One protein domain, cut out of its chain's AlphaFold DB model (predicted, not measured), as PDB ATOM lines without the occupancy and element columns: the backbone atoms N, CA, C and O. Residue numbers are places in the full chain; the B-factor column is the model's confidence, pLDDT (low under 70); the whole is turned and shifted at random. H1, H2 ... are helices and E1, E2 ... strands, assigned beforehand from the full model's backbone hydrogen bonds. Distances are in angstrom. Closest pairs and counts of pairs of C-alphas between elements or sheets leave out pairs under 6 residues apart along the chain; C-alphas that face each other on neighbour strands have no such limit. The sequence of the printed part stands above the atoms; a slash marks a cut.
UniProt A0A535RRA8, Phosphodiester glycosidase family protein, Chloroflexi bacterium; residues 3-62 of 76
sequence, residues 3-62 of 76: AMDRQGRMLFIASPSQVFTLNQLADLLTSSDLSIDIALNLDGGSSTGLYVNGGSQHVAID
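Overview. This is residues 3 to 62 of the 76 residues of the protein "Phosphodiester glycosidase family protein" of Chloroflexi bacterium (UniProt A0A535RRA8). Look first for two unequal lobes: a small sheet of three short strands, E2, E1 and E3, with the helix H1 near its E3 edge, and a separate hairpin of E4 and E5. H1 only grazes the sheet, and the tip of the hairpin, residues 53 to 58, sticks out free. The 60 printed residues hold one named helix and five named strands, in the order E1 E2 H1 E3 E4 E5, of mixed class; both sheets, E2 E1 E3 and E4 E5, are antiparallel. The whole is only just compact, close to loose, with a radius of gyration of the C-alphas of 12.5 A, and spans 29 by 28 by 16 A.

Arrangement. Begin at the inner strand E1, residues 3 to 5. Its antiparallel neighbour on one side is the edge strand E3, residues 36 to 40, at 171 degrees between their directions, with N 4 and O 38 2.9 A apart, within hydrogen-bond range. The other edge strand is E2, residues 10 to 12, antiparallel to E1 at 138 degrees, with N 11 and O 3 2.8 A apart; E1 and E2 form a hairpin. Next find H1, residues 22 to 31, on this sheet, which it only grazes with its residues 26 to 30; its C-alpha closest to E3 is that of Leu 29, 6.8 A from that of Ile 36. Every O i to N i+4 pair in H1 is within hydrogen-bond range. E2, H1 and E3 make a split strand-helix-strand unit, two strands running the same way with E1 between them in the sheet, and its crossover is right-handed. Farther out, E4, residues 50 to 54, and E5, residues 57 to 61, form an antiparallel hairpin at 163 degrees, with N 52 and O 59 2.8 A apart. E4 is apart from H1 and only just apart from E2, whose closest C-alpha is 8.2 A away.

Along the chain. Find C-alpha 3 at (3.754, 43.300, 31.608), where E1 begins; E1 measures 6.7 A and E2 6.8 A. Find C-alpha 22 at (8.359, 39.029, 19.116), from which H1 runs 14.2 A. E3 covers 10.9 A, E4 12.7 A, and E5 13.2 A, ending at C-alpha 61 at (7.958, 25.675, 34.747).

Size, cuts and confidence. The two C-alphas farthest apart, those of Asn 23 and Gly 55, are 34.8 A from each other. The printed part has no cut. The links E1 to E2, H1 to E3 and E4 to E5 are tight, while E2 to H1 and E3 to E4, with 9 residues each, are short; no link is long. The mean pLDDT of the printed part is 93.5, and no printed residue is under 70.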
ATOM      1  N   ALA A   3       4.675  42.304  32.130       97.44
ATOM      2  CA  ALA A   3       3.754  43.300  31.608       97.44
ATOM      3  C   ALA A   3       2.995  44.006  32.733       97.44
ATOM      4  O   ALA A   3       2.935  43.519  33.864       97.44
ATOM      5  N   MET A   4       2.409  45.149  32.404       98.06
ATOM      6  CA  MET A   4       1.453  45.859  33.240       98.06
ATOM      7  C   MET A   4       0.171  46.055  32.443       98.06
ATOM      8  O   MET A   4       0.218  46.448  31.274       98.06
ATOM      9  N   ASP A   5      -0.967  45.750  33.055       97.69
ATOM     10  CA  ASP A   5      -2.260  46.071  32.464       97.69
ATOM     11  C   ASP A   5      -2.702  47.502  32.787       97.69
ATOM     12  O   ASP A   5      -2.132  48.189  33.636       97.69
ATOM     13  N   ARG A   6      -3.776  47.942  32.131       97.19
ATOM     14  CA  ARG A   6      -4.360  49.279  32.333       97.19
ATOM     15  C   ARG A   6      -4.931  49.520  33.736       97.19
ATOM     16  O   ARG A   6      -5.291  50.649  34.052       97.19
ATOM     17  N   GLN A   7      -5.042  48.486  34.569       97.88
ATOM     18  CA  GLN A   7      -5.469  48.589  35.969       97.88
ATOM     19  C   GLN A   7      -4.269  48.672  36.928       97.88
ATOM     20  O   GLN A   7      -4.457  48.723  38.143       97.88
ATOM     21  N   GLY A   8      -3.036  48.687  36.406       97.25
ATOM     22  CA  GLY A   8      -1.808  48.740  37.196       97.25
ATOM     23  C   GLY A   8      -1.407  47.396  37.808       97.25
ATOM     24  O   GLY A   8      -0.553  47.358  38.696       97.25
ATOM     25  N   ARG A   9      -2.003  46.280  37.368       96.75
ATOM     26  CA  ARG A   9      -1.618  44.938  37.822       96.75
ATOM     27  C   ARG A   9      -0.407  44.473  37.022       96.75
ATOM     28  O   ARG A   9      -0.366  44.616  35.802       96.75
ATOM     29  N   MET A  10       0.579  43.903  37.711       96.12
ATOM     30  CA  MET A  10       1.755  43.310  37.075       96.12
ATOM     31  C   MET A  10       1.469  41.858  36.690       96.12
ATOM     32  O   MET A  10       1.001  41.075  37.515       96.12
ATOM     33  N   LEU A  11       1.790  41.496  35.451       96.31
ATOM     34  CA  LEU A  11       1.626  40.156  34.906       96.31
ATOM     35  C   LEU A  11       2.995  39.557  34.582       96.31
ATOM     36  O   LEU A  11       3.827  40.187  33.928       96.31
ATOM     37  N   PHE A  12       3.198  38.308  34.995       95.38
ATOM     38  CA  PHE A  12       4.319  37.477  34.566       95.38
ATOM     39  C   PHE A  12       3.777  36.407  33.626       95.38
ATOM     40  O   PHE A  12       2.944  35.596  34.022       95.38
ATOM     41  N   ILE A  13       4.232  36.430  32.375       94.06
ATOM     42  CA  ILE A  13       3.709  35.567  31.311       94.06
ATOM     43  C   ILE A  13       4.850  34.688  30.799       94.06
ATOM     44  O   ILE A  13       5.921  35.195  30.440       94.06
ATOM     45  N   ALA A  14       4.619  33.376  30.763       94.12
ATOM     46  CA  ALA A  14       5.542  32.377  30.239       94.12
ATOM     47  C   ALA A  14       4.811  31.458  29.253       94.12
ATOM     48  O   ALA A  14       3.678  31.053  29.501       94.12
ATOM     49  N   SER A  15       5.478  31.120  28.149       91.56
ATOM     50  CA  SER A  15       4.996  30.161  27.154       91.56
ATOM     51  C   SER A  15       6.005  29.014  27.056       91.56
ATOM     52  O   SER A  15       6.997  29.145  26.340       91.56
ATOM     53  N   PRO A  16       5.817  27.911  27.804       83.75
ATOM     54  CA  PRO A  16       6.805  26.833  27.858       83.75
ATOM     55  C   PRO A  16       6.867  25.993  26.576       83.75
ATOM     56  O   PRO A  16       7.883  25.358  26.313       83.75
ATOM     57  N   SER A  17       5.786  25.960  25.790       81.31
ATOM     58  CA  SER A  17       5.641  25.065  24.634       81.31
ATOM     59  C   SER A  17       5.395  25.774  23.306       81.31
ATOM     60  O   SER A  17       5.684  25.199  22.258       81.31
ATOM     61  N   GLN A  18       4.872  27.003  23.311       81.19
ATOM     62  CA  GLN A  18       4.618  27.747  22.077       81.19
ATOM     63  C   GLN A  18       5.774  28.703  21.799       81.19
ATOM     64  O   GLN A  18       6.183  29.478  22.667       81.19
ATOM     65  N   VAL A  19       6.282  28.635  20.569       84.44
ATOM     66  CA  VAL A  19       7.350  29.497  20.068       84.44
ATOM     67  C   VAL A  19       6.719  30.616  19.257       84.44
ATOM     68  O   VAL A  19       5.963  30.364  18.321       84.44
ATOM     69  N   PHE A  20       7.073  31.848  19.601       90.50
ATOM     70  CA  PHE A  20       6.623  33.047  18.910       90.50
ATOM     71  C   PHE A  20       7.827  33.875  18.488       90.50
ATOM     72  O   PHE A  20       8.815  33.984  19.216       90.50
ATOM     73  N   THR A  21       7.718  34.534  17.339       94.44
ATOM     74  CA  THR A  21       8.490  35.759  17.108       94.44
ATOM     75  C   THR A  21       7.976  36.871  18.029       94.44
ATOM     76  O   THR A  21       6.832  36.833  18.485       94.44
ATOM     77  N   LEU A  22       8.788  37.904  18.276       94.00
ATOM     78  CA  LEU A  22       8.359  39.029  19.116       94.00
ATOM     79  C   LEU A  22       7.134  39.760  18.548       94.00
ATOM     80  O   LEU A  22       6.267  40.154  19.320       94.00
ATOM     81  N   ASN A  23       7.026  39.881  17.221       96.19
ATOM     82  CA  ASN A  23       5.862  40.498  16.579       96.19
ATOM     83  C   ASN A  23       4.595  39.658  16.788       96.19
ATOM     84  O   ASN A  23       3.583  40.196  17.212       96.19
ATOM     85  N   GLN A  24       4.668  38.335  16.598       95.88
ATOM     86  CA  GLN A  24       3.524  37.449  16.858       95.88
ATOM     87  C   GLN A  24       3.066  37.513  18.317       95.88
ATOM     88  O   GLN A  24       1.871  37.484  18.595       95.88
ATOM     89  N   LEU A  25       4.013  37.607  19.252       94.00
ATOM     90  CA  LEU A  25       3.686  37.770  20.662       94.00
ATOM     91  C   LEU A  25       3.045  39.138  20.936       94.00
ATOM     92  O   LEU A  25       2.078  39.205  21.686       94.00
ATOM     93  N   ALA A  26       3.529  40.215  20.315       94.69
ATOM     94  CA  ALA A  26       2.920  41.540  20.437       94.69
ATOM     95  C   ALA A  26       1.480  41.562  19.892       94.69
ATOM     96  O   ALA A  26       0.578  42.066  20.565       94.69
ATOM     97  N   ASP A  27       1.243  40.952  18.732       95.62
ATOM     98  CA  ASP A  27      -0.090  40.818  18.137       95.62
ATOM     99  C   ASP A  27      -1.025  39.988  19.036       95.62
ATOM    100  O   ASP A  27      -2.185  40.344  19.255       95.62
ATOM    101  N   LEU A  28      -0.519  38.903  19.635       93.69
ATOM    102  CA  LEU A  28      -1.286  38.084  20.577       93.69
ATOM    103  C   LEU A  28      -1.660  38.870  21.842       93.69
ATOM    104  O   LEU A  28      -2.805  38.836  22.279       93.69
ATOM    105  N   LEU A  29      -0.710  39.597  22.433       94.00
ATOM    106  CA  LEU A  29      -0.966  40.373  23.648       94.00
ATOM    107  C   LEU A  29      -1.953  41.516  23.399       94.00
ATOM    108  O   LEU A  29      -2.829  41.750  24.230       94.00
ATOM    109  N   THR A  30      -1.839  42.201  22.260       94.12
ATOM    110  CA  THR A  30      -2.732  43.314  21.896       94.12
ATOM    111  C   THR A  30      -4.144  42.854  21.538       94.12
ATOM    112  O   THR A  30      -5.092  43.604  21.758       94.12
ATOM    113  N   SER A  31      -4.298  41.627  21.031       94.62
ATOM    114  CA  SER A  31      -5.605  41.022  20.734       94.62
ATOM    115  C   SER A  31      -6.237  40.276  21.915       94.62
ATOM    116  O   SER A  31      -7.417  39.931  21.853       94.62
ATOM    117  N   SER A  32      -5.483  40.035  22.990       94.25
ATOM    118  CA  SER A  32      -5.984  39.365  24.192       94.25
ATOM    119  C   SER A  32      -6.906  40.255  25.037       94.25
ATOM    120  O   SER A  32      -6.858  41.483  24.988       94.25
ATOM    121  N   ASP A  33      -7.706  39.629  25.897       95.25
ATOM    122  CA  ASP A  33      -8.545  40.298  26.898       95.25
ATOM    123  C   ASP A  33      -7.760  40.765  28.142       95.25
ATOM    124  O   ASP A  33      -8.317  41.411  29.035       95.25
ATOM    125  N   LEU A  34      -6.443  40.530  28.181       95.56
ATOM    126  CA  LEU A  34      -5.569  40.892  29.303       95.56
ATOM    127  C   LEU A  34      -5.436  42.405  29.515       95.56
ATOM    128  O   LEU A  34      -4.960  42.831  30.566       95.56
ATOM    129  N   SER A  35      -5.864  43.227  28.548       96.19
ATOM    130  CA  SER A  35      -5.839  44.695  28.648       96.19
ATOM    131  C   SER A  35      -4.442  45.256  28.963       96.19
ATOM    132  O   SER A  35      -4.302  46.173  29.776       96.19
ATOM    133  N   ILE A  36      -3.410  44.683  28.330       97.25
ATOM    134  CA  ILE A  36      -2.007  45.084  28.494       97.25
ATOM    135  C   ILE A  36      -1.820  46.545  28.068       97.25
ATOM    136  O   ILE A  36      -2.270  46.950  26.996       97.25
ATOM    137  N   ASP A  37      -1.148  47.326  28.912       97.25
ATOM    138  CA  ASP A  37      -0.749  48.706  28.624       97.25
ATOM    139  C   ASP A  37       0.696  48.763  28.114       97.25
ATOM    140  O   ASP A  37       0.987  49.337  27.067       97.25
ATOM    141  N   ILE A  38       1.601  48.076  28.818       97.19
ATOM    142  CA  ILE A  38       3.013  47.971  28.452       97.19
ATOM    143  C   ILE A  38       3.546  46.572  28.765       97.19
ATOM    144  O   ILE A  38       3.212  45.972  29.788       97.19
ATOM    145  N   ALA A  39       4.402  46.049  27.889       97.06
ATOM    146  CA  ALA A  39       5.068  44.766  28.070       97.06
ATOM    147  C   ALA A  39       6.541  44.850  27.668       97.06
ATOM    148  O   ALA A  39       6.903  45.537  26.714       97.06
ATOM    149  N   LEU A  40       7.384  44.107  28.383       96.75
ATOM    150  CA  LEU A  40       8.804  43.953  28.095       96.75
ATOM    151  C   LEU A  40       9.137  42.468  27.973       96.75
ATOM    152  O   LEU A  40       8.940  41.685  28.913       96.75
ATOM    153  N   ASN A  41       9.673  42.077  26.817       95.31
ATOM    154  CA  ASN A  41      10.219  40.739  26.659       95.31
ATOM    155  C   ASN A  41      11.469  40.566  27.537       95.31
ATOM    156  O   ASN A  41      12.316  41.452  27.603       95.31
ATOM    157  N   LEU A  42      11.564  39.417  28.204       94.94
ATOM    158  CA  LEU A  42      12.741  39.026  28.983       94.94
ATOM    159  C   LEU A  42      13.505  37.946  28.211       94.94
ATOM    160  O   LEU A  42      13.199  37.676  27.049       94.94
ATOM    161  N   ASP A  43      14.487  37.324  28.855       94.00
ATOM    162  CA  ASP A  43      15.141  36.160  28.270       94.00
ATOM    163  C   ASP A  43      14.136  35.017  28.024       94.00
ATOM    164  O   ASP A  43      13.137  34.882  28.742       94.00
ATOM    165  N   GLY A  44      14.367  34.250  26.962       93.06
ATOM    166  CA  GLY A  44      13.407  33.287  26.429       93.06
ATOM    167  C   GLY A  44      14.061  32.010  25.908       93.06
ATOM    168  O   GLY A  44      15.246  31.758  26.087       93.06
ATOM    169  N   GLY A  45      13.281  31.159  25.241       92.88
ATOM    170  CA  GLY A  45      13.778  29.851  24.812       92.88
ATOM    171  C   GLY A  45      14.086  28.966  26.021       92.88
ATOM    172  O   GLY A  45      13.263  28.869  26.932       92.88
ATOM    173  N   SER A  46      15.261  28.330  26.044       94.25
ATOM    174  CA  SER A  46      15.640  27.356  27.079       94.25
ATOM    175  C   SER A  46      15.770  27.942  28.487       94.25
ATOM    176  O   SER A  46      15.732  27.187  29.460       94.25
ATOM    177  N   SER A  47      15.900  29.263  28.617       95.06
ATOM    178  CA  SER A  47      15.938  29.966  29.900       95.06
ATOM    179  C   SER A  47      14.554  30.323  30.451       95.06
ATOM    180  O   SER A  47      14.455  30.759  31.597       95.06
ATOM    181  N   THR A  48      13.479  30.112  29.684       95.56
ATOM    182  CA  THR A  48      12.115  30.398  30.145       95.56
ATOM    183  C   THR A  48      11.781  29.530  31.355       95.56
ATOM    184  O   THR A  48      11.776  28.307  31.256       95.56
ATOM    185  N   GLY A  49      11.452  30.167  32.476       95.25
ATOM    186  CA  GLY A  49      10.990  29.504  33.689       95.25
ATOM    187  C   GLY A  49       9.987  30.368  34.450       95.25
ATOM    188  O   GLY A  49       9.976  31.594  34.319       95.25
ATOM    189  N   LEU A  50       9.124  29.725  35.233       95.88
ATOM    190  CA  LEU A  50       8.141  30.379  36.093       95.88
ATOM    191  C   LEU A  50       7.860  29.495  37.303       95.88
ATOM    192  O   LEU A  50       7.434  28.351  37.157       95.88
ATOM    193  N   TYR A  51       8.046  30.050  38.494       95.38
ATOM    194  CA  TYR A  51       7.720  29.374  39.740       95.38
ATOM    195  C   TYR A  51       6.770  30.239  40.559       95.38
ATOM    196  O   TYR A  51       7.081  31.389  40.877       95.38
ATOM    197  N   VAL A  52       5.612  29.685  40.906       94.69
ATOM    198  CA  VAL A  52       4.611  30.321  41.761       94.69
ATOM    199  C   VAL A  52       4.286  29.366  42.895       94.69
ATOM    200  O   VAL A  52       3.845  28.239  42.676       94.69
ATOM    201  N   ASN A  53       4.492  29.843  44.115       90.19
ATOM    202  CA  ASN A  53       4.104  29.149  45.329       90.19
ATOM    203  C   ASN A  53       3.285  30.116  46.189       90.19
ATOM    204  O   ASN A  53       3.840  30.876  46.982       90.19
ATOM    205  N   GLY A  54       1.974  30.156  45.938       83.50
ATOM    206  CA  GLY A  54       1.060  31.113  46.553       83.50
ATOM    207  C   GLY A  54      -0.279  30.472  46.902       83.50
ATOM    208  O   GLY A  54      -1.157  30.344  46.050       83.50
ATOM    209  N   GLY A  55      -0.455  30.097  48.170       82.12
ATOM    210  CA  GLY A  55      -1.700  29.509  48.667       82.12
ATOM    211  C   GLY A  55      -2.035  28.187  47.970       82.12
ATOM    212  O   GLY A  55      -1.260  27.240  48.035       82.12
ATOM    213  N   SER A  56      -3.196  28.123  47.314       85.19
ATOM    214  CA  SER A  56      -3.648  26.946  46.558       85.19
ATOM    215  C   SER A  56      -3.087  26.861  45.136       85.19
ATOM    216  O   SER A  56      -3.293  25.852  44.466       85.19
ATOM    217  N   GLN A  57      -2.406  27.904  44.657       85.94
ATOM    218  CA  GLN A  57      -1.836  27.939  43.314       85.94
ATOM    219  C   GLN A  57      -0.371  27.512  43.358       85.94
ATOM    220  O   GLN A  57       0.464  28.139  44.020       85.94
ATOM    221  N   HIS A  58      -0.073  26.453  42.611       89.75
ATOM    222  CA  HIS A  58       1.278  25.972  42.392       89.75
ATOM    223  C   HIS A  58       1.547  25.884  40.892       89.75
ATOM    224  O   HIS A  58       0.869  25.149  40.176       89.75
ATOM    225  N   VAL A  59       2.534  26.644  40.425       92.75
ATOM    226  CA  VAL A  59       3.014  26.595  39.041       92.75
ATOM    227  C   VAL A  59       4.515  26.372  39.087       92.75
ATOM    228  O   VAL A  59       5.223  27.117  39.762       92.75
ATOM    229  N   ALA A  60       4.991  25.367  38.359       94.56
ATOM    230  CA  ALA A  60       6.408  25.086  38.189       94.56
ATOM    231  C   ALA A  60       6.689  24.832  36.705       94.56
ATOM    232  O   ALA A  60       6.238  23.846  36.127       94.56
ATOM    233  N   ILE A  61       7.401  25.769  36.092       95.19
ATOM    234  CA  ILE A  61       7.958  25.675  34.747       95.19
ATOM    235  C   ILE A  61       9.462  25.842  34.915       95.19
ATOM    236  O   ILE A  61       9.933  26.946  35.206       95.19
ATOM    237  N   ASP A  62      10.194  24.747  34.762       94.44
ATOM    238  CA  ASP A  62      11.643  24.741  34.918       94.44
ATOM    239  C   ASP A  62      12.332  25.266  33.659       94.44
ATOM    240  O   ASP A  62      11.966  24.921  32.533       94.44
TER     241      ASP A  62